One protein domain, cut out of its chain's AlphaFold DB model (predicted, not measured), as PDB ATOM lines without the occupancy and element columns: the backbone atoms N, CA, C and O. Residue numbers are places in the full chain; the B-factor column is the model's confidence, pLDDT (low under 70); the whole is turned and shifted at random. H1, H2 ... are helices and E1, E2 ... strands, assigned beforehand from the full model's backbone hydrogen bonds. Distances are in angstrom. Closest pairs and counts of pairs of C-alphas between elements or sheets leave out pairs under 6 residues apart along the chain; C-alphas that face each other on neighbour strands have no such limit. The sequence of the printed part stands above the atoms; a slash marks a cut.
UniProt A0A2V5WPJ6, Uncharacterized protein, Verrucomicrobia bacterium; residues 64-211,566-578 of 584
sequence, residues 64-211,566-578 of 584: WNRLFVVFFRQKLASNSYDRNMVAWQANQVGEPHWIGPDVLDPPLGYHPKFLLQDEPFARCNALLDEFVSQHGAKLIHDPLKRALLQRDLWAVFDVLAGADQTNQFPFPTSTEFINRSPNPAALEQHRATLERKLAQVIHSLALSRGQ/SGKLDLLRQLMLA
ATOM      1  N   TRP A  64     153.614 139.710 166.060       96.56
ATOM      2  CA  TRP A  64     154.712 140.605 165.665       96.56
ATOM      3  C   TRP A  64     154.468 142.065 166.067       96.56
ATOM      4  O   TRP A  64     155.406 142.743 166.475       96.56
ATOM      5  N   ASN A  65     153.224 142.551 165.995       94.75
ATOM      6  CA  ASN A  65     152.876 143.907 166.429       94.75
ATOM      7  C   ASN A  65     153.012 144.027 167.950       94.75
ATOM      8  O   ASN A  65     153.638 144.966 168.440       94.75
ATOM      9  N   ARG A  66     152.513 143.034 168.699       94.44
ATOM     10  CA  ARG A  66     152.658 142.959 170.163       94.44
ATOM     11  C   ARG A  66     154.130 142.904 170.593       94.44
ATOM     12  O   ARG A  66     154.525 143.657 171.482       94.44
ATOM     13  N   LEU A  67     154.944 142.072 169.937       95.06
ATOM     14  CA  LEU A  67     156.381 141.952 170.209       95.06
ATOM     15  C   LEU A  67     157.168 143.217 169.828       95.06
ATOM     16  O   LEU A  67     158.082 143.604 170.545       95.06
ATOM     17  N   PHE A  68     156.812 143.898 168.736       93.31
ATOM     18  CA  PHE A  68     157.430 145.180 168.394       93.31
ATOM     19  C   PHE A  68     157.078 146.257 169.428       93.31
ATOM     20  O   PHE A  68     157.962 146.904 169.989       93.31
ATOM     21  N   VAL A  69     155.788 146.407 169.747       90.44
ATOM     22  CA  VAL A  69     155.288 147.439 170.667       90.44
ATOM     23  C   VAL A  69     155.855 147.288 172.082       90.44
ATOM     24  O   VAL A  69     156.110 148.314 172.706       90.44
ATOM     25  N   VAL A  70     156.110 146.074 172.590       90.81
ATOM     26  CA  VAL A  70     156.666 145.911 173.951       90.81
ATOM     27  C   VAL A  70     158.090 146.474 174.104       90.81
ATOM     28  O   VAL A  70     158.462 146.858 175.206       90.81
ATOM     29  N   PHE A  71     158.857 146.585 173.011       89.88
ATOM     30  CA  PHE A  71     160.219 147.137 173.028       89.88
ATOM     31  C   PHE A  71     160.343 148.535 172.404       89.88
ATOM     32  O   PHE A  71     161.220 149.302 172.793       89.88
ATOM     33  N   PHE A  72     159.495 148.880 171.429       87.94
ATOM     34  CA  PHE A  72     159.596 150.139 170.675       87.94
ATOM     35  C   PHE A  72     158.696 151.259 171.200       87.94
ATOM     36  O   PHE A  72     158.697 152.356 170.644       87.94
ATOM     37  N   ARG A  73     157.943 151.015 172.276       84.12
ATOM     38  CA  ARG A  73     157.032 151.996 172.861       84.12
ATOM     39  C   ARG A  73     157.297 152.188 174.347       84.12
ATOM     40  O   ARG A  73     157.094 151.273 175.136       84.12
ATOM     41  N   GLN A  74     157.654 153.411 174.724       79.06
ATOM     42  CA  GLN A  74     157.971 153.776 176.103       79.06
ATOM     43  C   GLN A  74     157.240 155.061 176.495       79.06
ATOM     44  O   GLN A  74     157.097 155.978 175.681       79.06
ATOM     45  N   LYS A  75     156.783 155.141 177.749       77.81
ATOM     46  CA  LYS A  75     156.363 156.408 178.357       77.81
ATOM     47  C   LYS A  75     157.576 157.018 179.046       77.81
ATOM     48  O   LYS A  75     158.160 156.382 179.921       77.81
ATOM     49  N   LEU A  76     157.957 158.224 178.643       72.38
ATOM     50  CA  LEU A  76     159.019 158.968 179.309       72.38
ATOM     51  C   LEU A  76     158.466 159.697 180.531       72.38
ATOM     52  O   LEU A  76     157.348 160.212 180.486       72.38
ATOM     53  N   ALA A  77     159.252 159.742 181.605       62.66
ATOM     54  CA  ALA A  77     158.900 160.410 182.855       62.66
ATOM     55  C   ALA A  77     158.948 161.940 182.715       62.66
ATOM     56  O   ALA A  77     158.052 162.630 183.191       62.66
ATOM     57  N   SER A  78     159.954 162.465 182.014       62.00
ATOM     58  CA  SER A  78     160.014 163.858 181.564       62.00
ATOM     59  C   SER A  78     160.983 164.013 180.384       62.00
ATOM     60  O   SER A  78     161.803 163.129 180.115       62.00
ATOM     61  N   ASN A  79     160.937 165.157 179.698       56.22
ATOM     62  CA  ASN A  79     162.118 165.635 178.969       56.22
ATOM     63  C   ASN A  79     163.075 166.231 180.007       56.22
ATOM     64  O   ASN A  79     162.885 167.389 180.381       56.22
ATOM     65  N   SER A  80     164.060 165.480 180.502       46.25
ATOM     66  CA  SER A  80     164.968 166.019 181.519       46.25
ATOM     67  C   SER A  80     166.064 166.895 180.914       46.25
ATOM     68  O   SER A  80     166.396 166.845 179.725       46.25
ATOM     69  N   TYR A  81     166.654 167.707 181.790       42.94
ATOM     70  CA  TYR A  81     168.006 168.201 181.595       42.94
ATOM     71  C   TYR A  81     168.953 167.011 181.423       42.94
ATOM     72  O   TYR A  81     169.119 166.223 182.355       42.94
ATOM     73  N   ASP A  82     169.693 166.977 180.315       44.06
ATOM     74  CA  ASP A  82     171.011 166.353 180.333       44.06
ATOM     75  C   ASP A  82     171.877 167.170 181.310       44.06
ATOM     76  O   ASP A  82     172.353 168.265 180.987       44.06
ATOM     77  N   ARG A  83     172.010 166.684 182.555       38.12
ATOM     78  CA  ARG A  83     172.718 167.389 183.644       38.12
ATOM     79  C   ARG A  83     174.183 167.660 183.305       38.12
ATOM     80  O   ARG A  83     174.791 168.550 183.896       38.12
ATOM     81  N   ASN A  84     174.727 166.953 182.319       37.91
ATOM     82  CA  ASN A  84     176.108 167.061 181.869       37.91
ATOM     83  C   ASN A  84     176.293 168.081 180.730       37.91
ATOM     84  O   ASN A  84     177.398 168.262 180.221       37.91
ATOM     85  N   MET A  85     175.240 168.833 180.387       42.66
ATOM     86  CA  MET A  85     175.231 169.867 179.341       42.66
ATOM     87  C   MET A  85     175.105 171.304 179.888       42.66
ATOM     88  O   MET A  85     174.619 172.203 179.197       42.66
ATOM     89  N   VAL A  86     175.601 171.556 181.110       34.03
ATOM     90  CA  VAL A  86     175.546 172.858 181.826       34.03
ATOM     91  C   VAL A  86     176.044 174.055 180.992       34.03
ATOM     92  O   VAL A  86     175.605 175.183 181.201       34.03
ATOM     93  N   ALA A  87     176.927 173.830 180.015       33.97
ATOM     94  CA  ALA A  87     177.491 174.882 179.169       33.97
ATOM     95  C   ALA A  87     176.586 175.358 178.005       33.97
ATOM     96  O   ALA A  87     176.897 176.383 177.398       33.97
ATOM     97  N   TRP A  88     175.489 174.661 177.664       39.16
ATOM     98  CA  TRP A  88     174.814 174.843 176.361       39.16
ATOM     99  C   TRP A  88     173.284 174.985 176.432       39.16
ATOM    100  O   TRP A  88     172.560 174.260 175.755       39.16
ATOM    101  N   GLN A  89     172.825 175.985 177.198       35.59
ATOM    102  CA  GLN A  89     171.434 176.467 177.321       35.59
ATOM    103  C   GLN A  89     170.372 175.401 177.652       35.59
ATOM    104  O   GLN A  89     169.937 174.614 176.816       35.59
ATOM    105  N   ALA A  90     169.889 175.470 178.893       36.56
ATOM    106  CA  ALA A  90     168.817 174.641 179.423       36.56
ATOM    107  C   ALA A  90     167.548 174.642 178.550       36.56
ATOM    108  O   ALA A  90     166.883 175.669 178.398       36.56
ATOM    109  N   ASN A  91     167.173 173.460 178.058       40.47
ATOM    110  CA  ASN A  91     165.807 173.189 177.622       40.47
ATOM    111  C   ASN A  91     164.919 172.956 178.859       40.47
ATOM    112  O   ASN A  91     165.374 172.414 179.865       40.47
ATOM    113  N   GLN A  92     163.655 173.376 178.789       44.94
ATOM    114  CA  GLN A  92     162.703 173.228 179.894       44.94
ATOM    115  C   GLN A  92     162.330 171.759 180.129       44.94
ATOM    116  O   GLN A  92     162.242 170.980 179.178       44.94
ATOM    117  N   VAL A  93     162.055 171.416 181.393       50.19
ATOM    118  CA  VAL A  93     161.486 170.114 181.760       50.19
ATOM    119  C   VAL A  93     160.114 169.982 181.103       50.19
ATOM    120  O   VAL A  93     159.242 170.822 181.312       50.19
ATOM    121  N   GLY A  94     159.953 168.959 180.269       54.62
ATOM    122  CA  GLY A  94     158.705 168.679 179.555       54.62
ATOM    123  C   GLY A  94     157.885 167.586 180.230       54.62
ATOM    124  O   GLY A  94     158.457 166.676 180.827       54.62
ATOM    125  N   GLU A  95     156.563 167.666 180.079       62.19
ATOM    126  CA  GLU A  95     155.596 166.693 180.602       62.19
ATOM    127  C   GLU A  95     155.889 165.235 180.168       62.19
ATOM    128  O   GLU A  95     156.470 165.005 179.094       62.19
ATOM    129  N   PRO A  96     155.447 164.234 180.959       68.94
ATOM    130  CA  PRO A  96     155.511 162.831 180.572       68.94
ATOM    131  C   PRO A  96     154.774 162.594 179.247       68.94
ATOM    132  O   PRO A  96     153.607 162.960 179.104       68.94
ATOM    133  N   HIS A  97     155.415 161.930 178.287       69.31
ATOM    134  CA  HIS A  97     154.811 161.647 176.981       69.31
ATOM    135  C   HIS A  97     155.212 160.266 176.453       69.31
ATOM    136  O   HIS A  97     156.189 159.662 176.897       69.31
ATOM    137  N   TRP A  98     154.426 159.747 175.511       75.62
ATOM    138  CA  TRP A  98     154.718 158.491 174.827       75.62
ATOM    139  C   TRP A  98     155.667 158.720 173.649       75.62
ATOM    140  O   TRP A  98     155.478 159.652 172.868       75.62
ATOM    141  N   ILE A  99     156.639 157.824 173.497       74.88
ATOM    142  CA  ILE A  99     157.486 157.701 172.311       74.88
ATOM    143  C   ILE A  99     157.224 156.350 171.640       74.88
ATOM    144  O   ILE A  99     157.020 155.337 172.316       74.88
ATOM    145  N   GLY A 100     157.258 156.352 170.306       77.38
ATOM    146  CA  GLY A 100     157.000 155.177 169.480       77.38
ATOM    147  C   GLY A 100     155.508 154.840 169.335       77.38
ATOM    148  O   GLY A 100     154.647 155.578 169.818       77.38
ATOM    149  N   PRO A 101     155.175 153.727 168.658       74.31
ATOM    150  CA  PRO A 101     156.102 152.704 168.170       74.31
ATOM    151  C   PRO A 101     156.749 153.019 166.807       74.31
ATOM    152  O   PRO A 101     157.705 152.345 166.440       74.31
ATOM    153  N   ASP A 102     156.297 154.041 166.065       75.00
ATOM    154  CA  ASP A 102     156.907 154.437 164.777       75.00
ATOM    155  C   ASP A 102     158.185 155.277 164.982       75.00
ATOM    156  O   ASP A 102     158.269 156.450 164.634       75.00
ATOM    157  N   VAL A 103     159.179 154.665 165.630       80.44
ATOM    158  CA  VAL A 103     160.543 155.187 165.781       80.44
ATOM    159  C   VAL A 103     161.541 154.204 165.183       80.44
ATOM    160  O   VAL A 103     161.309 152.994 165.151       80.44
ATOM    161  N   LEU A 104     162.659 154.716 164.672       82.25
ATOM    162  CA  LEU A 104     163.656 153.883 164.005       82.25
ATOM    163  C   LEU A 104     164.416 152.986 164.993       82.25
ATOM    164  O   LEU A 104     164.588 151.801 164.731       82.25
ATOM    165  N   ASP A 105     164.830 153.520 166.141       82.12
ATOM    166  CA  ASP A 105     165.573 152.799 167.181       82.12
ATOM    167  C   ASP A 105     164.762 152.736 168.486       82.12
ATOM    168  O   ASP A 105     163.990 153.660 168.760       82.12
ATOM    169  N   PRO A 106     164.919 151.685 169.310       83.31
ATOM    170  CA  PRO A 106     164.053 151.486 170.463       83.31
ATOM    171  C   PRO A 106     164.353 152.516 171.580       83.31
ATOM    172  O   PRO A 106     165.525 152.838 171.826       83.31
ATOM    173  N   PRO A 107     163.325 153.048 172.274       78.25
ATOM    174  CA  PRO A 107     163.443 154.064 173.328       78.25
ATOM    175  C   PRO A 107     163.898 153.476 174.669       78.25
ATOM    176  O   PRO A 107     163.185 153.520 175.667       78.25
ATOM    177  N   LEU A 108     165.111 152.921 174.660       72.62
ATOM    178  CA  LEU A 108     165.727 152.189 175.771       72.62
ATOM    179  C   LEU A 108     167.079 152.807 176.202       72.62
ATOM    180  O   LEU A 108     167.632 152.470 177.243       72.62
ATOM    181  N   GLY A 109     167.661 153.713 175.414       65.25
ATOM    182  CA  GLY A 109     168.977 154.287 175.707       65.25
ATOM    183  C   GLY A 109     170.066 153.246 175.986       65.25
ATOM    184  O   GLY A 109     170.219 152.290 175.229       65.25
ATOM    185  N   TYR A 110     170.843 153.461 177.053       58.59
ATOM    186  CA  TYR A 110     171.988 152.609 177.415       58.59
ATOM    187  C   TYR A 110     171.754 151.692 178.617       58.59
ATOM    188  O   TYR A 110     172.581 150.808 178.861       58.59
ATOM    189  N   HIS A 111     170.692 151.901 179.398       63.25
ATOM    190  CA  HIS A 111     170.499 151.193 180.661       63.25
ATOM    191  C   HIS A 111     169.229 150.333 180.642       63.25
ATOM    192  O   HIS A 111     168.148 150.885 180.794       63.25
ATOM    193  N   PRO A 112     169.302 148.991 180.565       70.62
ATOM    194  CA  PRO A 112     168.127 148.124 180.372       70.62
ATOM    195  C   PRO A 112     167.150 148.037 181.569       70.62
ATOM    196  O   PRO A 112     166.307 147.151 181.610       70.62
ATOM    197  N   LYS A 113     167.215 148.935 182.560       72.44
ATOM    198  CA  LYS A 113     166.495 148.848 183.854       72.44
ATOM    199  C   LYS A 113     164.978 148.725 183.694       72.44
ATOM    200  O   LYS A 113     164.375 147.886 184.352       72.44
ATOM    201  N   PHE A 114     164.384 149.476 182.769       73.44
ATOM    202  CA  PHE A 114     162.956 149.391 182.428       73.44
ATOM    203  C   PHE A 114     162.569 148.096 181.682       73.44
ATOM    204  O   PHE A 114     161.381 147.857 181.538       73.44
ATOM    205  N   LEU A 115     163.510 147.262 181.207       83.56
ATOM    206  CA  LEU A 115     163.232 145.888 180.740       83.56
ATOM    207  C   LEU A 115     163.429 144.846 181.841       83.56
ATOM    208  O   LEU A 115     162.843 143.772 181.768       83.56
ATOM    209  N   LEU A 116     164.305 145.129 182.810       87.25
ATOM    210  CA  LEU A 116     164.729 144.163 183.826       87.25
ATOM    211  C   LEU A 116     163.877 144.203 185.099       87.25
ATOM    212  O   LEU A 116     163.888 143.231 185.845       87.25
ATOM    213  N   GLN A 117     163.138 145.283 185.362       86.00
ATOM    214  CA  GLN A 117     162.141 145.320 186.440       86.00
ATOM    215  C   GLN A 117     161.051 144.258 186.235       86.00
ATOM    216  O   GLN A 117     160.669 143.984 185.101       86.00
ATOM    217  N   ASP A 118     160.528 143.699 187.329       87.56
ATOM    218  CA  ASP A 118     159.690 142.489 187.336       87.56
ATOM    219  C   ASP A 118     158.517 142.512 186.341       87.56
ATOM    220  O   ASP A 118     158.330 141.559 185.586       87.56
ATOM    221  N   GLU A 119     157.729 143.592 186.307       89.31
ATOM    222  CA  GLU A 119     156.533 143.676 185.459       89.31
ATOM    223  C   GLU A 119     156.869 143.861 183.960       89.31
ATOM    224  O   GLU A 119     156.375 143.070 183.145       89.31
ATOM    225  N   PRO A 120     157.754 144.799 183.553       88.38
ATOM    226  CA  PRO A 120     158.277 144.832 182.187       88.38
ATOM    227  C   PRO A 120     158.985 143.542 181.757       88.38
ATOM    228  O   PRO A 120     158.744 143.069 180.642       88.38
ATOM    229  N   PHE A 121     159.806 142.948 182.630       93.38
ATOM    230  CA  PHE A 121     160.501 141.690 182.365       93.38
ATOM    231  C   PHE A 121     159.499 140.574 182.082       93.38
ATOM    232  O   PHE A 121     159.573 139.955 181.022       93.38
ATOM    233  N   ALA A 122     158.529 140.354 182.975       94.44
ATOM    234  CA  ALA A 122     157.514 139.319 182.817       94.44
ATOM    235  C   ALA A 122     156.739 139.482 181.500       94.44
ATOM    236  O   ALA A 122     156.507 138.499 180.792       94.44
ATOM    237  N   ARG A 123     156.405 140.726 181.126       93.38
ATOM    238  CA  ARG A 123     155.707 141.051 179.875       93.38
ATOM    239  C   ARG A 123     156.554 140.753 178.629       93.38
ATOM    240  O   ARG A 123     156.053 140.127 177.695       93.38
ATOM    241  N   CYS A 124     157.821 141.169 178.614       94.81
ATOM    242  CA  CYS A 124     158.746 140.894 177.508       94.81
ATOM    243  C   CYS A 124     159.036 139.391 177.387       94.81
ATOM    244  O   CYS A 124     158.978 138.824 176.299       94.81
ATOM    245  N   ASN A 125     159.302 138.742 178.521       96.88
ATOM    246  CA  ASN A 125     159.602 137.323 178.623       96.88
ATOM    247  C   ASN A 125     158.439 136.458 178.105       96.88
ATOM    248  O   ASN A 125     158.665 135.582 177.275       96.88
ATOM    249  N   ALA A 126     157.200 136.754 178.519       96.62
ATOM    250  CA  ALA A 126     156.013 136.032 178.062       96.62
ATOM    251  C   ALA A 126     155.763 136.183 176.549       96.62
ATOM    252  O   ALA A 126     155.414 135.206 175.893       96.62
ATOM    253  N   LEU A 127     155.983 137.374 175.973       97.31
ATOM    254  CA  LEU A 127     155.847 137.589 174.525       97.31
ATOM    255  C   LEU A 127     156.927 136.864 173.710       97.31
ATOM    256  O   LEU A 127     156.640 136.380 172.616       97.31
ATOM    257  N   LEU A 128     158.152 136.763 174.232       98.19
ATOM    258  CA  LEU A 128     159.212 135.967 173.608       98.19
ATOM    259  C   LEU A 128     158.906 134.460 173.690       98.19
ATOM    260  O   LEU A 128     159.085 133.756 172.697       98.19
ATOM    261  N   ASP A 129     158.378 133.976 174.819       97.56
ATOM    262  CA  ASP A 129     157.922 132.584 174.966       97.56
ATOM    263  C   ASP A 129     156.753 132.260 174.024       97.56
ATOM    264  O   ASP A 129     156.752 131.213 173.371       97.56
ATOM    265  N   GLU A 130     155.784 133.168 173.889       97.62
ATOM    266  CA  GLU A 130     154.681 133.057 172.927       97.62
ATOM    267  C   GLU A 130     155.211 132.994 171.484       97.62
ATOM    268  O   GLU A 130     154.809 132.125 170.710       97.62
ATOM    269  N   PHE A 131     156.179 133.850 171.136       98.00
ATOM    270  CA  PHE A 131     156.805 133.854 169.814       98.00
ATOM    271  C   PHE A 131     157.560 132.556 169.507       98.00
ATOM    272  O   PHE A 131     157.442 132.035 168.398       98.00
ATOM    273  N   VAL A 132     158.317 131.999 170.453       95.12
ATOM    274  CA  VAL A 132     159.034 130.732 170.229       95.12
ATOM    275  C   VAL A 132     158.049 129.557 170.149       95.12
ATOM    276  O   VAL A 132     158.088 128.787 169.183       95.12
ATOM    277  N   SER A 133     157.133 129.444 171.115       95.50
ATOM    278  CA  SER A 133     156.200 128.310 171.239       95.50
ATOM    279  C   SER A 133     155.168 128.228 170.110       95.50
ATOM    280  O   SER A 133     154.891 127.132 169.625       95.50
ATOM    281  N   GLN A 134     154.645 129.361 169.630       95.81
ATOM    282  CA  GLN A 134     153.694 129.402 168.508       95.81
ATOM    283  C   GLN A 134     154.380 129.442 167.129       95.81
ATOM    284  O   GLN A 134     153.719 129.646 166.112       95.81
ATOM    285  N   HIS A 135     155.707 129.269 167.070       95.50
ATOM    286  CA  HIS A 135     156.508 129.439 165.853       95.50
ATOM    287  C   HIS A 135     156.276 130.796 165.163       95.50
ATOM    288  O   HIS A 135     156.155 130.862 163.938       95.50
ATOM    289  N   GLY A 136     156.249 131.885 165.936       97.06
ATOM    290  CA  GLY A 136     155.924 133.246 165.506       97.06
ATOM    291  C   GLY A 136     156.649 133.705 164.238       97.06
ATOM    292  O   GLY A 136     156.048 134.354 163.385       97.06
ATOM    293  N   ALA A 137     157.900 133.287 164.030       97.00
ATOM    294  CA  ALA A 137     158.664 133.582 162.814       97.00
ATOM    295  C   ALA A 137     158.047 133.025 161.514       97.00
ATOM    296  O   ALA A 137     158.388 133.502 160.432       97.00
ATOM    297  N   LYS A 138     157.156 132.028 161.596       96.69
ATOM    298  CA  LYS A 138     156.418 131.453 160.460       96.69
ATOM    299  C   LYS A 138     155.099 132.177 160.169       96.69
ATOM    300  O   LYS A 138     154.514 131.906 159.131       96.69
ATOM    301  N   LEU A 139     154.637 133.081 161.039       97.50
ATOM    302  CA  LEU A 139     153.387 133.826 160.823       97.50
ATOM    303  C   LEU A 139     153.505 134.839 159.673       97.50
ATOM    304  O   LEU A 139     152.528 135.099 158.979       97.50
ATOM    305  N   ILE A 140     154.708 135.380 159.434       97.50
ATOM    306  CA  ILE A 140     155.001 136.272 158.306       97.50
ATOM    307  C   ILE A 140     156.232 135.753 157.553       97.50
ATOM    308  O   ILE A 140     157.337 135.676 158.091       97.50
ATOM    309  N   HIS A 141     156.034 135.421 156.276       96.38
ATOM    310  CA  HIS A 141     157.081 134.913 155.380       96.38
ATOM    311  C   HIS A 141     157.795 135.999 154.562       96.38
ATOM    312  O   HIS A 141     158.803 135.708 153.923       96.38
ATOM    313  N   ASP A 142     157.286 137.233 154.572       97.88
ATOM    314  CA  ASP A 142     157.861 138.361 153.836       97.88
ATOM    315  C   ASP A 142     159.314 138.640 154.293       97.88
ATOM    316  O   ASP A 142     159.532 138.937 155.475       97.88
ATOM    317  N   PRO A 143     160.323 138.545 153.399       97.81
ATOM    318  CA  PRO A 143     161.722 138.717 153.788       97.81
ATOM    319  C   PRO A 143     162.045 140.115 154.318       97.81
ATOM    320  O   PRO A 143     162.860 140.245 155.227       97.81
ATOM    321  N   LEU A 144     161.399 141.163 153.802       98.12
ATOM    322  CA  LEU A 144     161.652 142.538 154.227       98.12
ATOM    323  C   LEU A 144     161.125 142.779 155.643       98.12
ATOM    324  O   LEU A 144     161.845 143.314 156.485       98.12
ATOM    325  N   LYS A 145     159.909 142.309 155.945       98.00
ATOM    326  CA  LYS A 145     159.356 142.328 157.308       98.00
ATOM    327  C   LYS A 145     160.230 141.526 158.274       98.00
ATOM    328  O   LYS A 145     160.507 142.015 159.368       98.00
ATOM    329  N   ARG A 146     160.698 140.334 157.869       98.12
ATOM    330  CA  ARG A 146     161.626 139.499 158.661       98.12
ATOM    331  C   ARG A 146     162.929 140.235 158.978       98.12
ATOM    332  O   ARG A 146     163.293 140.309 160.148       98.12
ATOM    333  N   ALA A 147     163.582 140.826 157.974       98.06
ATOM    334  CA  ALA A 147     164.818 141.592 158.150       98.06
ATOM    335  C   ALA A 147     164.625 142.797 159.085       98.06
ATOM    336  O   ALA A 147     165.429 143.004 159.993       98.06
ATOM    337  N   LEU A 148     163.532 143.554 158.921       97.00
ATOM    338  CA  LEU A 148     163.247 144.700 159.787       97.00
ATOM    339  C   LEU A 148     162.999 144.277 161.238       97.00
ATOM    340  O   LEU A 148     163.590 144.871 162.136       97.00
ATOM    341  N   LEU A 149     162.180 143.246 161.490       97.62
ATOM    342  CA  LEU A 149     161.955 142.774 162.863       97.62
ATOM    343  C   LEU A 149     163.231 142.172 163.477       97.62
ATOM    344  O   LEU A 149     163.500 142.394 164.655       97.62
ATOM    345  N   GLN A 150     164.050 141.465 162.689       97.62
ATOM    346  CA  GLN A 150     165.358 140.976 163.137       97.62
ATOM    347  C   GLN A 150     166.252 142.137 163.595       97.62
ATOM    348  O   GLN A 150     166.772 142.108 164.711       97.62
ATOM    349  N   ARG A 151     166.405 143.171 162.759       95.50
ATOM    350  CA  ARG A 151     167.187 144.375 163.066       95.50
ATOM    351  C   ARG A 151     166.645 145.115 164.293       95.50
ATOM    352  O   ARG A 151     167.427 145.587 165.119       95.50
ATOM    353  N   ASP A 152     165.326 145.186 164.436       94.25
ATOM    354  CA  ASP A 152     164.667 145.854 165.559       94.25
ATOM    355  C   ASP A 152     164.910 145.122 166.885       94.25
ATOM    356  O   ASP A 152     165.275 145.751 167.878       94.25
ATOM    357  N   LEU A 153     164.820 143.790 166.898       96.00
ATOM    358  CA  LEU A 153     165.141 142.981 168.080       96.00
ATOM    359  C   LEU A 153     166.649 142.929 168.367       96.00
ATOM    360  O   LEU A 153     167.051 142.903 169.530       96.00
ATOM    361  N   TRP A 154     167.500 142.996 167.339       94.50
ATOM    362  CA  TRP A 154     168.951 143.114 167.511       94.50
ATOM    363  C   TRP A 154     169.344 144.429 168.203       94.50
ATOM    364  O   TRP A 154     170.253 144.444 169.033       94.50
ATOM    365  N   ALA A 155     168.613 145.521 167.950       89.75
ATOM    366  CA  ALA A 155     168.803 146.780 168.671       89.75
ATOM    367  C   ALA A 155     168.480 146.668 170.170       89.75
ATOM    368  O   ALA A 155     169.163 147.295 170.978       89.75
ATOM    369  N   VAL A 156     167.494 145.846 170.550       91.25
ATOM    370  CA  VAL A 156     167.181 145.536 171.958       91.25
ATOM    371  C   VAL A 156     168.273 144.658 172.576       91.25
ATOM    372  O   VAL A 156     168.744 144.946 173.677       91.25
ATOM    373  N   PHE A 157     168.720 143.625 171.856       92.75
ATOM    374  CA  PHE A 157     169.797 142.738 172.302       92.75
ATOM    375  C   PHE A 157     171.094 143.509 172.601       92.75
ATOM    376  O   PHE A 157     171.679 143.326 173.665       92.75
ATOM    377  N   ASP A 158     171.513 144.426 171.722       87.25
ATOM    378  CA  ASP A 158     172.730 145.230 171.917       87.25
ATOM    379  C   ASP A 158     172.683 146.139 173.167       87.25
ATOM    380  O   ASP A 158     173.742 146.490 173.700       87.25
ATOM    381  N   VAL A 159     171.486 146.539 173.630       82.06
ATOM    382  CA  VAL A 159     171.297 147.314 174.876       82.06
ATOM    383  C   VAL A 159     171.459 146.423 176.108       82.06
ATOM    384  O   VAL A 159     172.048 146.861 177.096       82.06
ATOM    385  N   LEU A 160     170.980 145.177 176.048       85.75
ATOM    386  CA  LEU A 160     171.162 144.185 177.112       85.75
ATOM    387  C   LEU A 160     172.639 143.767 177.202       85.75
ATOM    388  O   LEU A 160     173.295 144.063 178.201       85.75
ATOM    389  N   ALA A 161     173.204 143.256 176.104       83.81
ATOM    390  CA  ALA A 161     174.604 142.834 176.013       83.81
ATOM    391  C   ALA A 161     175.614 143.988 176.217       83.81
ATOM    392  O   ALA A 161     176.809 143.770 176.389       83.81
ATOM    393  N   GLY A 162     175.155 145.244 176.174       68.25
ATOM    394  CA  GLY A 162     175.951 146.437 176.469       68.25
ATOM    395  C   GLY A 162     176.042 146.823 177.944       68.25
ATOM    396  O   GLY A 162     176.642 147.858 178.235       68.25
ATOM    397  N   ALA A 163     175.452 146.050 178.862       51.62
ATOM    398  CA  ALA A 163     175.381 146.409 180.279       51.62
ATOM    399  C   ALA A 163     176.754 146.540 180.970       51.62
ATOM    400  O   ALA A 163     176.880 147.372 181.862       51.62
ATOM    401  N   ASP A 164     177.776 145.803 180.519       41.19
ATOM    402  CA  ASP A 164     179.100 145.738 181.165       41.19
ATOM    403  C   ASP A 164     180.203 146.566 180.464       41.19
ATOM    404  O   ASP A 164     181.377 146.479 180.826       41.19
ATOM    405  N   GLN A 165     179.874 147.384 179.452       43.62
ATOM    406  CA  GLN A 165     180.900 148.103 178.680       43.62
ATOM    407  C   GLN A 165     181.484 149.318 179.419       43.62
ATOM    408  O   GLN A 165     180.866 150.379 179.543       43.62
ATOM    409  N   THR A 166     182.735 149.158 179.850       37.88
ATOM    410  CA  THR A 166     183.625 150.191 180.384       37.88
ATOM    411  C   THR A 166     184.103 151.160 179.292       37.88
ATOM    412  O   THR A 166     184.527 150.735 178.226       37.88
ATOM    413  N   ASN A 167     184.064 152.467 179.588       36.47
ATOM    414  CA  ASN A 167     184.862 153.599 179.059       36.47
ATOM    415  C   ASN A 167     185.228 153.753 177.554       36.47
ATOM    416  O   ASN A 167     185.867 154.744 177.219       36.47
ATOM    417  N   GLN A 168     184.831 152.883 176.624       38.38
ATOM    418  CA  GLN A 168     185.344 152.887 175.241       38.38
ATOM    419  C   GLN A 168     184.653 153.854 174.254       38.38
ATOM    420  O   GLN A 168     184.917 153.789 173.054       38.38
ATOM    421  N   PHE A 169     183.797 154.778 174.710       39.44
ATOM    422  CA  PHE A 169     183.317 155.860 173.839       39.44
ATOM    423  C   PHE A 169     184.253 157.075 173.939       39.44
ATOM    424  O   PHE A 169     184.401 157.628 175.026       39.44
ATOM    425  N   PRO A 170     184.854 157.549 172.829       33.12
ATOM    426  CA  PRO A 170     185.942 158.531 172.859       33.12
ATOM    427  C   PRO A 170     185.493 159.984 173.106       33.12
ATOM    428  O   PRO A 170     186.239 160.923 172.830       33.12
ATOM    429  N   PHE A 171     184.278 160.187 173.619       35.75
ATOM    430  CA  PHE A 171     183.778 161.493 174.032       35.75
ATOM    431  C   PHE A 171     183.615 161.518 175.547       35.75
ATOM    432  O   PHE A 171     182.815 160.743 176.072       35.75
ATOM    433  N   PRO A 172     184.270 162.454 176.257       30.83
ATOM    434  CA  PRO A 172     183.935 162.742 177.641       30.83
ATOM    435  C   PRO A 172     182.587 163.478 177.692       30.83
ATOM    436  O   PRO A 172     182.527 164.693 177.885       30.83
ATOM    437  N   THR A 173     181.478 162.747 177.532       36.12
ATOM    438  CA  THR A 173     180.189 163.194 178.073       36.12
ATOM    439  C   THR A 173     180.366 163.249 179.584       36.12
ATOM    440  O   THR A 173     180.619 162.222 180.209       36.12
ATOM    441  N   SER A 174     180.382 164.461 180.136       34.25
ATOM    442  CA  SER A 174     181.112 164.738 181.373       34.25
ATOM    443  C   SER A 174     180.636 163.926 182.578       34.25
ATOM    444  O   SER A 174     179.454 163.942 182.884       34.25
ATOM    445  N   THR A 175     181.595 163.343 183.294       32.25
ATOM    446  CA  THR A 175     181.669 163.090 184.750       32.25
ATOM    447  C   THR A 175     180.537 162.423 185.542       32.25
ATOM    448  O   THR A 175     180.835 161.924 186.623       32.25
ATOM    449  N   GLU A 176     179.308 162.275 185.054       34.34
ATOM    450  CA  GLU A 176     178.465 161.149 185.485       34.34
ATOM    451  C   GLU A 176     178.911 159.925 184.678       34.34
ATOM    452  O   GLU A 176     178.247 159.450 183.758       34.34
ATOM    453  N   PHE A 177     180.121 159.459 185.015       38.91
ATOM    454  CA  PHE A 177     180.621 158.167 184.572       38.91
ATOM    455  C   PHE A 177     179.578 157.096 184.865       38.91
ATOM    456  O   PHE A 177     178.829 157.191 185.837       38.91
ATOM    457  N   ILE A 178     179.604 156.060 184.027       42.38
ATOM    458  CA  ILE A 178     178.795 154.844 184.085       42.38
ATOM    459  C   ILE A 178     179.139 154.074 185.372       42.38
ATOM    460  O   ILE A 178     179.727 152.997 185.356       42.38
ATOM    461  N   ASN A 179     178.752 154.633 186.513       34.56
ATOM    462  CA  ASN A 179     178.753 153.994 187.814       34.56
ATOM    463  C   ASN A 179     177.467 153.161 187.893       34.56
ATOM    464  O   ASN A 179     176.636 153.340 188.785       34.56
ATOM    465  N   ARG A 180     177.298 152.268 186.902       48.84
ATOM    466  CA  ARG A 180     176.341 151.170 186.979       48.84
ATOM    467  C   ARG A 180     176.727 150.409 188.230       48.84
ATOM    468  O   ARG A 180     177.716 149.676 188.245       48.84
ATOM    469  N   SER A 181     175.963 150.623 189.295       49.31
ATOM    470  CA  SER A 181     175.992 149.696 190.414       49.31
ATOM    471  C   SER A 181     175.695 148.322 189.815       49.31
ATOM    472  O   SER A 181     174.740 148.236 189.034       49.31
ATOM    473  N   PRO A 182     176.505 147.282 190.092       58.91
ATOM    474  CA  PRO A 182     176.276 145.961 189.528       58.91
ATOM    475  C   PRO A 182     174.810 145.579 189.699       58.91
ATOM    476  O   PRO A 182     174.261 145.726 190.796       58.91
ATOM    477  N   ASN A 183     174.172 145.150 188.607       66.06
ATOM    478  CA  ASN A 183     172.770 144.755 188.640       66.06
ATOM    479  C   ASN A 183     172.571 143.755 189.795       66.06
ATOM    480  O   ASN A 183     173.325 142.781 189.882       66.06
ATOM    481  N   PRO A 184     171.574 143.951 190.682       78.38
ATOM    482  CA  PRO A 184     171.205 142.929 191.650       78.38
ATOM    483  C   PRO A 184     171.005 141.589 190.939       78.38
ATOM    484  O   PRO A 184     170.466 141.562 189.833       78.38
ATOM    485  N   ALA A 185     171.394 140.479 191.569       81.56
ATOM    486  CA  ALA A 185     171.422 139.161 190.922       81.56
ATOM    487  C   ALA A 185     170.083 138.737 190.270       81.56
ATOM    488  O   ALA A 185     170.081 137.984 189.301       81.56
ATOM    489  N   ALA A 186     168.948 139.264 190.743       82.31
ATOM    490  CA  ALA A 186     167.647 139.099 190.092       82.31
ATOM    491  C   ALA A 186     167.562 139.799 188.716       82.31
ATOM    492  O   ALA A 186     167.151 139.183 187.736       82.31
ATOM    493  N   LEU A 187     168.016 141.056 188.605       84.44
ATOM    494  CA  LEU A 187     168.062 141.784 187.327       84.44
ATOM    495  C   LEU A 187     169.092 141.169 186.364       84.44
ATOM    496  O   LEU A 187     168.885 141.167 185.153       84.44
ATOM    497  N   GLU A 188     170.177 140.606 186.902       86.69
ATOM    498  CA  GLU A 188     171.148 139.805 186.146       86.69
ATOM    499  C   GLU A 188     170.481 138.572 185.509       86.69
ATOM    500  O   GLU A 188     170.549 138.370 184.297       86.69
ATOM    501  N   GLN A 189     169.731 137.802 186.303       89.81
ATOM    502  CA  GLN A 189     168.968 136.649 185.819       89.81
ATOM    503  C   GLN A 189     167.899 137.042 184.783       89.81
ATOM    504  O   GLN A 189     167.716 136.333 183.786       89.81
ATOM    505  N   HIS A 190     167.216 138.175 184.979       93.25
ATOM    506  CA  HIS A 190     166.276 138.721 183.997       93.25
ATOM    507  C   HIS A 190     166.987 139.064 182.677       93.25
ATOM    508  O   HIS A 190     166.501 138.683 181.609       93.25
ATOM    509  N   ARG A 191     168.179 139.681 182.733       91.12
ATOM    510  CA  ARG A 191     168.973 140.027 181.543       91.12
ATOM    511  C   ARG A 191     169.372 138.785 180.756       91.12
ATOM    512  O   ARG A 191     168.980 138.668 179.597       91.12
ATOM    513  N   ALA A 192     170.036 137.829 181.402       91.81
ATOM    514  CA  ALA A 192     170.479 136.590 180.763       91.81
ATOM    515  C   ALA A 192     169.310 135.759 180.185       91.81
ATOM    516  O   ALA A 192     169.486 134.989 179.236       91.81
ATOM    517  N   THR A 193     168.103 135.902 180.745       95.06
ATOM    518  CA  THR A 193     166.884 135.273 180.212       95.06
ATOM    519  C   THR A 193     166.388 135.973 178.946       95.06
ATOM    520  O   THR A 193     166.113 135.294 177.954       95.06
ATOM    521  N   LEU A 194     166.311 137.311 178.946       95.50
ATOM    522  CA  LEU A 194     165.907 138.078 177.761       95.50
ATOM    523  C   LEU A 194     166.925 137.955 176.622       95.50
ATOM    524  O   LEU A 194     166.513 137.741 175.487       95.50
ATOM    525  N   GLU A 195     168.229 138.022 176.902       95.00
ATOM    526  CA  GLU A 195     169.298 137.875 175.899       95.00
ATOM    527  C   GLU A 195     169.197 136.543 175.148       95.00
ATOM    528  O   GLU A 195     169.179 136.524 173.916       95.00
ATOM    529  N   ARG A 196     169.052 135.427 175.878       96.06
ATOM    530  CA  ARG A 196     168.918 134.085 175.288       96.06
ATOM    531  C   ARG A 196     167.679 133.971 174.403       96.06
ATOM    532  O   ARG A 196     167.767 133.463 173.287       96.06
ATOM    533  N   LYS A 197     166.529 134.456 174.880       97.00
ATOM    534  CA  LYS A 197     165.264 134.383 174.132       97.00
ATOM    535  C   LYS A 197     165.253 135.325 172.926       97.00
ATOM    536  O   LYS A 197     164.793 134.931 171.858       97.00
ATOM    537  N   LEU A 198     165.822 136.525 173.046       97.38
ATOM    538  CA  LEU A 198     166.018 137.436 171.915       97.38
ATOM    539  C   LEU A 198     166.933 136.817 170.858       97.38
ATOM    540  O   LEU A 198     166.571 136.844 169.688       97.38
ATOM    541  N   ALA A 199     168.056 136.202 171.241       97.19
ATOM    542  CA  ALA A 199     168.945 135.520 170.298       97.19
ATOM    543  C   ALA A 199     168.233 134.383 169.538       97.19
ATOM    544  O   ALA A 199     168.336 134.301 168.314       97.19
ATOM    545  N   GLN A 200     167.436 133.560 170.231       96.38
ATOM    546  CA  GLN A 200     166.608 132.518 169.606       96.38
ATOM    547  C   GLN A 200     165.585 133.102 168.616       96.38
ATOM    548  O   GLN A 200     165.433 132.591 167.502       96.38
ATOM    549  N   VAL A 201     164.910 134.199 168.977       97.81
ATOM    550  CA  VAL A 201     163.949 134.872 168.089       97.81
ATOM    551  C   VAL A 201     164.650 135.508 166.879       97.81
ATOM    552  O   VAL A 201     164.215 135.280 165.750       97.81
ATOM    553  N   ILE A 202     165.764 136.220 167.083       97.81
ATOM    554  CA  ILE A 202     166.613 136.818 166.033       97.81
ATOM    555  C   ILE A 202     167.094 135.749 165.040       97.81
ATOM    556  O   ILE A 202     167.024 135.969 163.829       97.81
ATOM    557  N   HIS A 203     167.509 134.578 165.533       97.00
ATOM    558  CA  HIS A 203     167.879 133.432 164.701       97.00
ATOM    559  C   HIS A 203     166.682 132.888 163.910       97.00
ATOM    560  O   HIS A 203     166.774 132.714 162.698       97.00
ATOM    561  N   SER A 204     165.519 132.705 164.545       96.56
ATOM    562  CA  SER A 204     164.309 132.227 163.851       96.56
ATOM    563  C   SER A 204     163.794 133.188 162.761       96.56
ATOM    564  O   SER A 204     163.143 132.762 161.799       96.56
ATOM    565  N   LEU A 205     164.100 134.483 162.891       98.00
ATOM    566  CA  LEU A 205     163.803 135.539 161.921       98.00
ATOM    567  C   LEU A 205     164.868 135.691 160.830       98.00
ATOM    568  O   LEU A 205     164.599 136.367 159.833       98.00
ATOM    569  N   ALA A 206     166.031 135.055 160.980       95.56
ATOM    570  CA  ALA A 206     167.135 135.197 160.048       95.56
ATOM    571  C   ALA A 206     166.769 134.797 158.616       95.56
ATOM    572  O   ALA A 206     165.828 134.039 158.347       95.56
ATOM    573  N   LEU A 207     167.513 135.381 157.689       97.50
ATOM    574  CA  LEU A 207     167.383 135.165 156.262       97.50
ATOM    575  C   LEU A 207     168.637 134.466 155.755       97.50
ATOM    576  O   LEU A 207     169.738 134.725 156.237       97.50
ATOM    577  N   SER A 208     168.486 133.651 154.718       97.25
ATOM    578  CA  SER A 208     169.652 133.218 153.952       97.25
ATOM    579  C   SER A 208     170.302 134.417 153.263       97.25
ATOM    580  O   SER A 208     169.630 135.382 152.877       97.25
ATOM    581  N   ARG A 209     171.615 134.351 153.042       96.19
ATOM    582  CA  ARG A 209     172.365 135.430 152.380       96.19
ATOM    583  C   ARG A 209     171.742 135.860 151.042       96.19
ATOM    584  O   ARG A 209     171.573 137.050 150.795       96.19
ATOM    585  N   GLY A 210     171.295 134.897 150.233       97.12
ATOM    586  CA  GLY A 210     170.631 135.150 148.948       97.12
ATOM    587  C   GLY A 210     169.205 135.720 149.041       97.12
ATOM    588  O   GLY A 210     168.637 136.083 148.010       97.12
ATOM    589  N   GLN A 211     168.604 135.789 150.235       97.75
ATOM    590  CA  GLN A 211     167.400 136.586 150.507       97.75
ATOM    591  C   GLN A 211     167.766 138.013 150.935       97.75
ATOM    592  O   GLN A 211     167.108 138.949 150.489       97.75
ATOM    593  N   SER A 566     184.102 143.931 170.668       75.81
ATOM    594  CA  SER A 566     183.178 144.375 171.721       75.81
ATOM    595  C   SER A 566     182.474 143.241 172.495       75.81
ATOM    596  O   SER A 566     181.690 143.526 173.407       75.81
ATOM    597  N   GLY A 567     182.670 141.978 172.095       81.31
ATOM    598  CA  GLY A 567     182.040 140.766 172.643       81.31
ATOM    599  C   GLY A 567     180.565 140.560 172.267       81.31
ATOM    600  O   GLY A 567     180.064 139.436 172.298       81.31
ATOM    601  N   LYS A 568     179.853 141.623 171.868       83.88
ATOM    602  CA  LYS A 568     178.403 141.604 171.605       83.88
ATOM    603  C   LYS A 568     177.991 140.673 170.468       83.88
ATOM    604  O   LYS A 568     176.978 139.986 170.591       83.88
ATOM    605  N   LEU A 569     178.736 140.664 169.356       88.88
ATOM    606  CA  LEU A 569     178.380 139.817 168.211       88.88
ATOM    607  C   LEU A 569     178.624 138.333 168.507       88.88
ATOM    608  O   LEU A 569     177.813 137.493 168.121       88.88
ATOM    609  N   ASP A 570     179.688 138.018 169.241       90.19
ATOM    610  CA  ASP A 570     180.025 136.637 169.583       90.19
ATOM    611  C   ASP A 570     179.100 136.072 170.661       90.19
ATOM    612  O   ASP A 570     178.649 134.936 170.521       90.19
ATOM    613  N   LEU A 571     178.698 136.878 171.654       91.88
ATOM    614  CA  LEU A 571     177.632 136.507 172.591       91.88
ATOM    615  C   LEU A 571     176.314 136.219 171.853       91.88
ATOM    616  O   LEU A 571     175.655 135.217 172.137       91.88
ATOM    617  N   LEU A 572     175.938 137.057 170.878       93.88
ATOM    618  CA  LEU A 572     174.739 136.828 170.069       93.88
ATOM    619  C   LEU A 572     174.836 135.506 169.298       93.88
ATOM    620  O   LEU A 572     173.961 134.657 169.448       93.88
ATOM    621  N   ARG A 573     175.915 135.295 168.532       93.81
ATOM    622  CA  ARG A 573     176.156 134.050 167.777       93.81
ATOM    623  C   ARG A 573     176.153 132.819 168.693       93.81
ATOM    624  O   ARG A 573     175.521 131.818 168.364       93.81
ATOM    625  N   GLN A 574     176.793 132.900 169.861       93.56
ATOM    626  CA  GLN A 574     176.805 131.829 170.860       93.56
ATOM    627  C   GLN A 574     175.390 131.486 171.340       93.56
ATOM    628  O   GLN A 574     175.039 130.310 171.408       93.56
ATOM    629  N   LEU A 575     174.563 132.490 171.650       94.38
ATOM    630  CA  LEU A 575     173.189 132.288 172.120       94.38
ATOM    631  C   LEU A 575     172.222 131.859 171.000       94.38
ATOM    632  O   LEU A 575     171.263 131.145 171.283       94.38
ATOM    633  N   MET A 576     172.474 132.242 169.743       91.44
ATOM    634  CA  MET A 576     171.726 131.767 168.565       91.44
ATOM    635  C   MET A 576     171.951 130.268 168.301       91.44
ATOM    636  O   MET A 576     171.022 129.575 167.884       91.44
ATOM    637  N   LEU A 577     173.181 129.789 168.535       82.19
ATOM    638  CA  LEU A 577     173.610 128.400 168.324       82.19
ATOM    639  C   LEU A 577     173.482 127.515 169.573       82.19
ATOM    640  O   LEU A 577     173.606 126.292 169.475       82.19
ATOM    641  N   ALA A 578     173.248 128.104 170.747       82.12
ATOM    642  CA  ALA A 578     173.000 127.358 171.970       82.12
ATOM    643  C   ALA A 578     171.761 126.459 171.795       82.12
ATOM    644  O   ALA A 578     170.741 126.929 171.279       82.12
TER     645      ALA A 578
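AT A GLANCE: This is residues 64 to 211 and 566 to 578 of the 584 residues of an uncharacterized protein of Verrucomicrobia bacterium (UniProt A0A2V5WPJ6). Four helices, H1, H3, H4 and H5, make a small bundle with H1 its shortest member, and H6 crosses H5 on the outside of the bundle. Two long loops run out from the bundle on one side, residues 77 to 96 beyond the small hairpin of E1 and E2, and residues 161 to 184 between H4 and H5. The printed part has 161 residues, with six named helices and two named strands in the order H1, E1, E2, H2, H3, H4, H5, H6, and its two-stranded sheet is antiparallel. The class is mostly helix, and the whole is compact, with a radius of gyration of the C-alphas of 17.3 A and spans of 51 by 34 by 31 A.

HOW THE PARTS SIT: H1, residues 64 to 72, has a tight link to E1, residues 74 to 76. E1 and E2, residues 97 to 99, are a hairpin, with N 76 and O 97 at 2.9 A and N 99 and O 74 at 2.9 A, within hydrogen-bond range. H2, residues 113 to 116, and H3, residues 118 to 133, touch only at the corner, and only just, with 3 pairs of C-alphas within 8 A. H3 touches H1 with residues 123 to 128 alone, closest C-alphas Leu 67 and Leu 127 at 6.2 A, a shallow tilt of 30 degrees, opposite ways. H4, residues 143 to 160, is apart from H3 and only just touches H1, with 3 pairs within 8 A, the closest Phe 71 and Val 156 at 7.2 A. The hub is H5, residues 185 to 205, which touches H2, H3, H4 and H6, residues 568 to 577. H4 and H5 are a helical hairpin, closest C-alphas Gln 150 and Ile 202 at 5.2 A, a shallow tilt of 18 degrees. H3 and H5 run the same way at a shallow tilt of 29 degrees, closest C-alphas Leu 128 and Lys 197 at 6.3 A. H6 touches H5 at a steep tilt of 69 degrees, only just short of about perpendicular, closest C-alphas Ala 199 and Met 576 at 5.0 A. Every O i to N i+4 pair is within hydrogen-bond range in H3, H5 and H6, against 4 of 5 in H1 and 13 of 14 in H4; H2 is too short for such a pair.

IN THESE COORDINATES: H1 begins at C-alpha 64 (154.712, 140.605, 165.665). H3 is 21.7 A long, H4 25.7 A, and H5, the longest, 30.2 A from C-alpha 185 (171.422, 139.161, 190.922). H6 ends at C-alpha 577 (173.610, 128.400, 168.324).

THE WHOLE: The two C-alphas farthest apart, of Ala 87 and Gln 134, are 52.4 A apart. Residues 212 to 565 are not printed, and C-alphas 211 and 566 are 27.6 A apart across this cut. The links E1 to E2, E2 to H2 and H4 to H5 are long. Residues 77 to 97, 109 to 111 and 162 to 183 have pLDDT under 70; the mean of the printed part is 77.8.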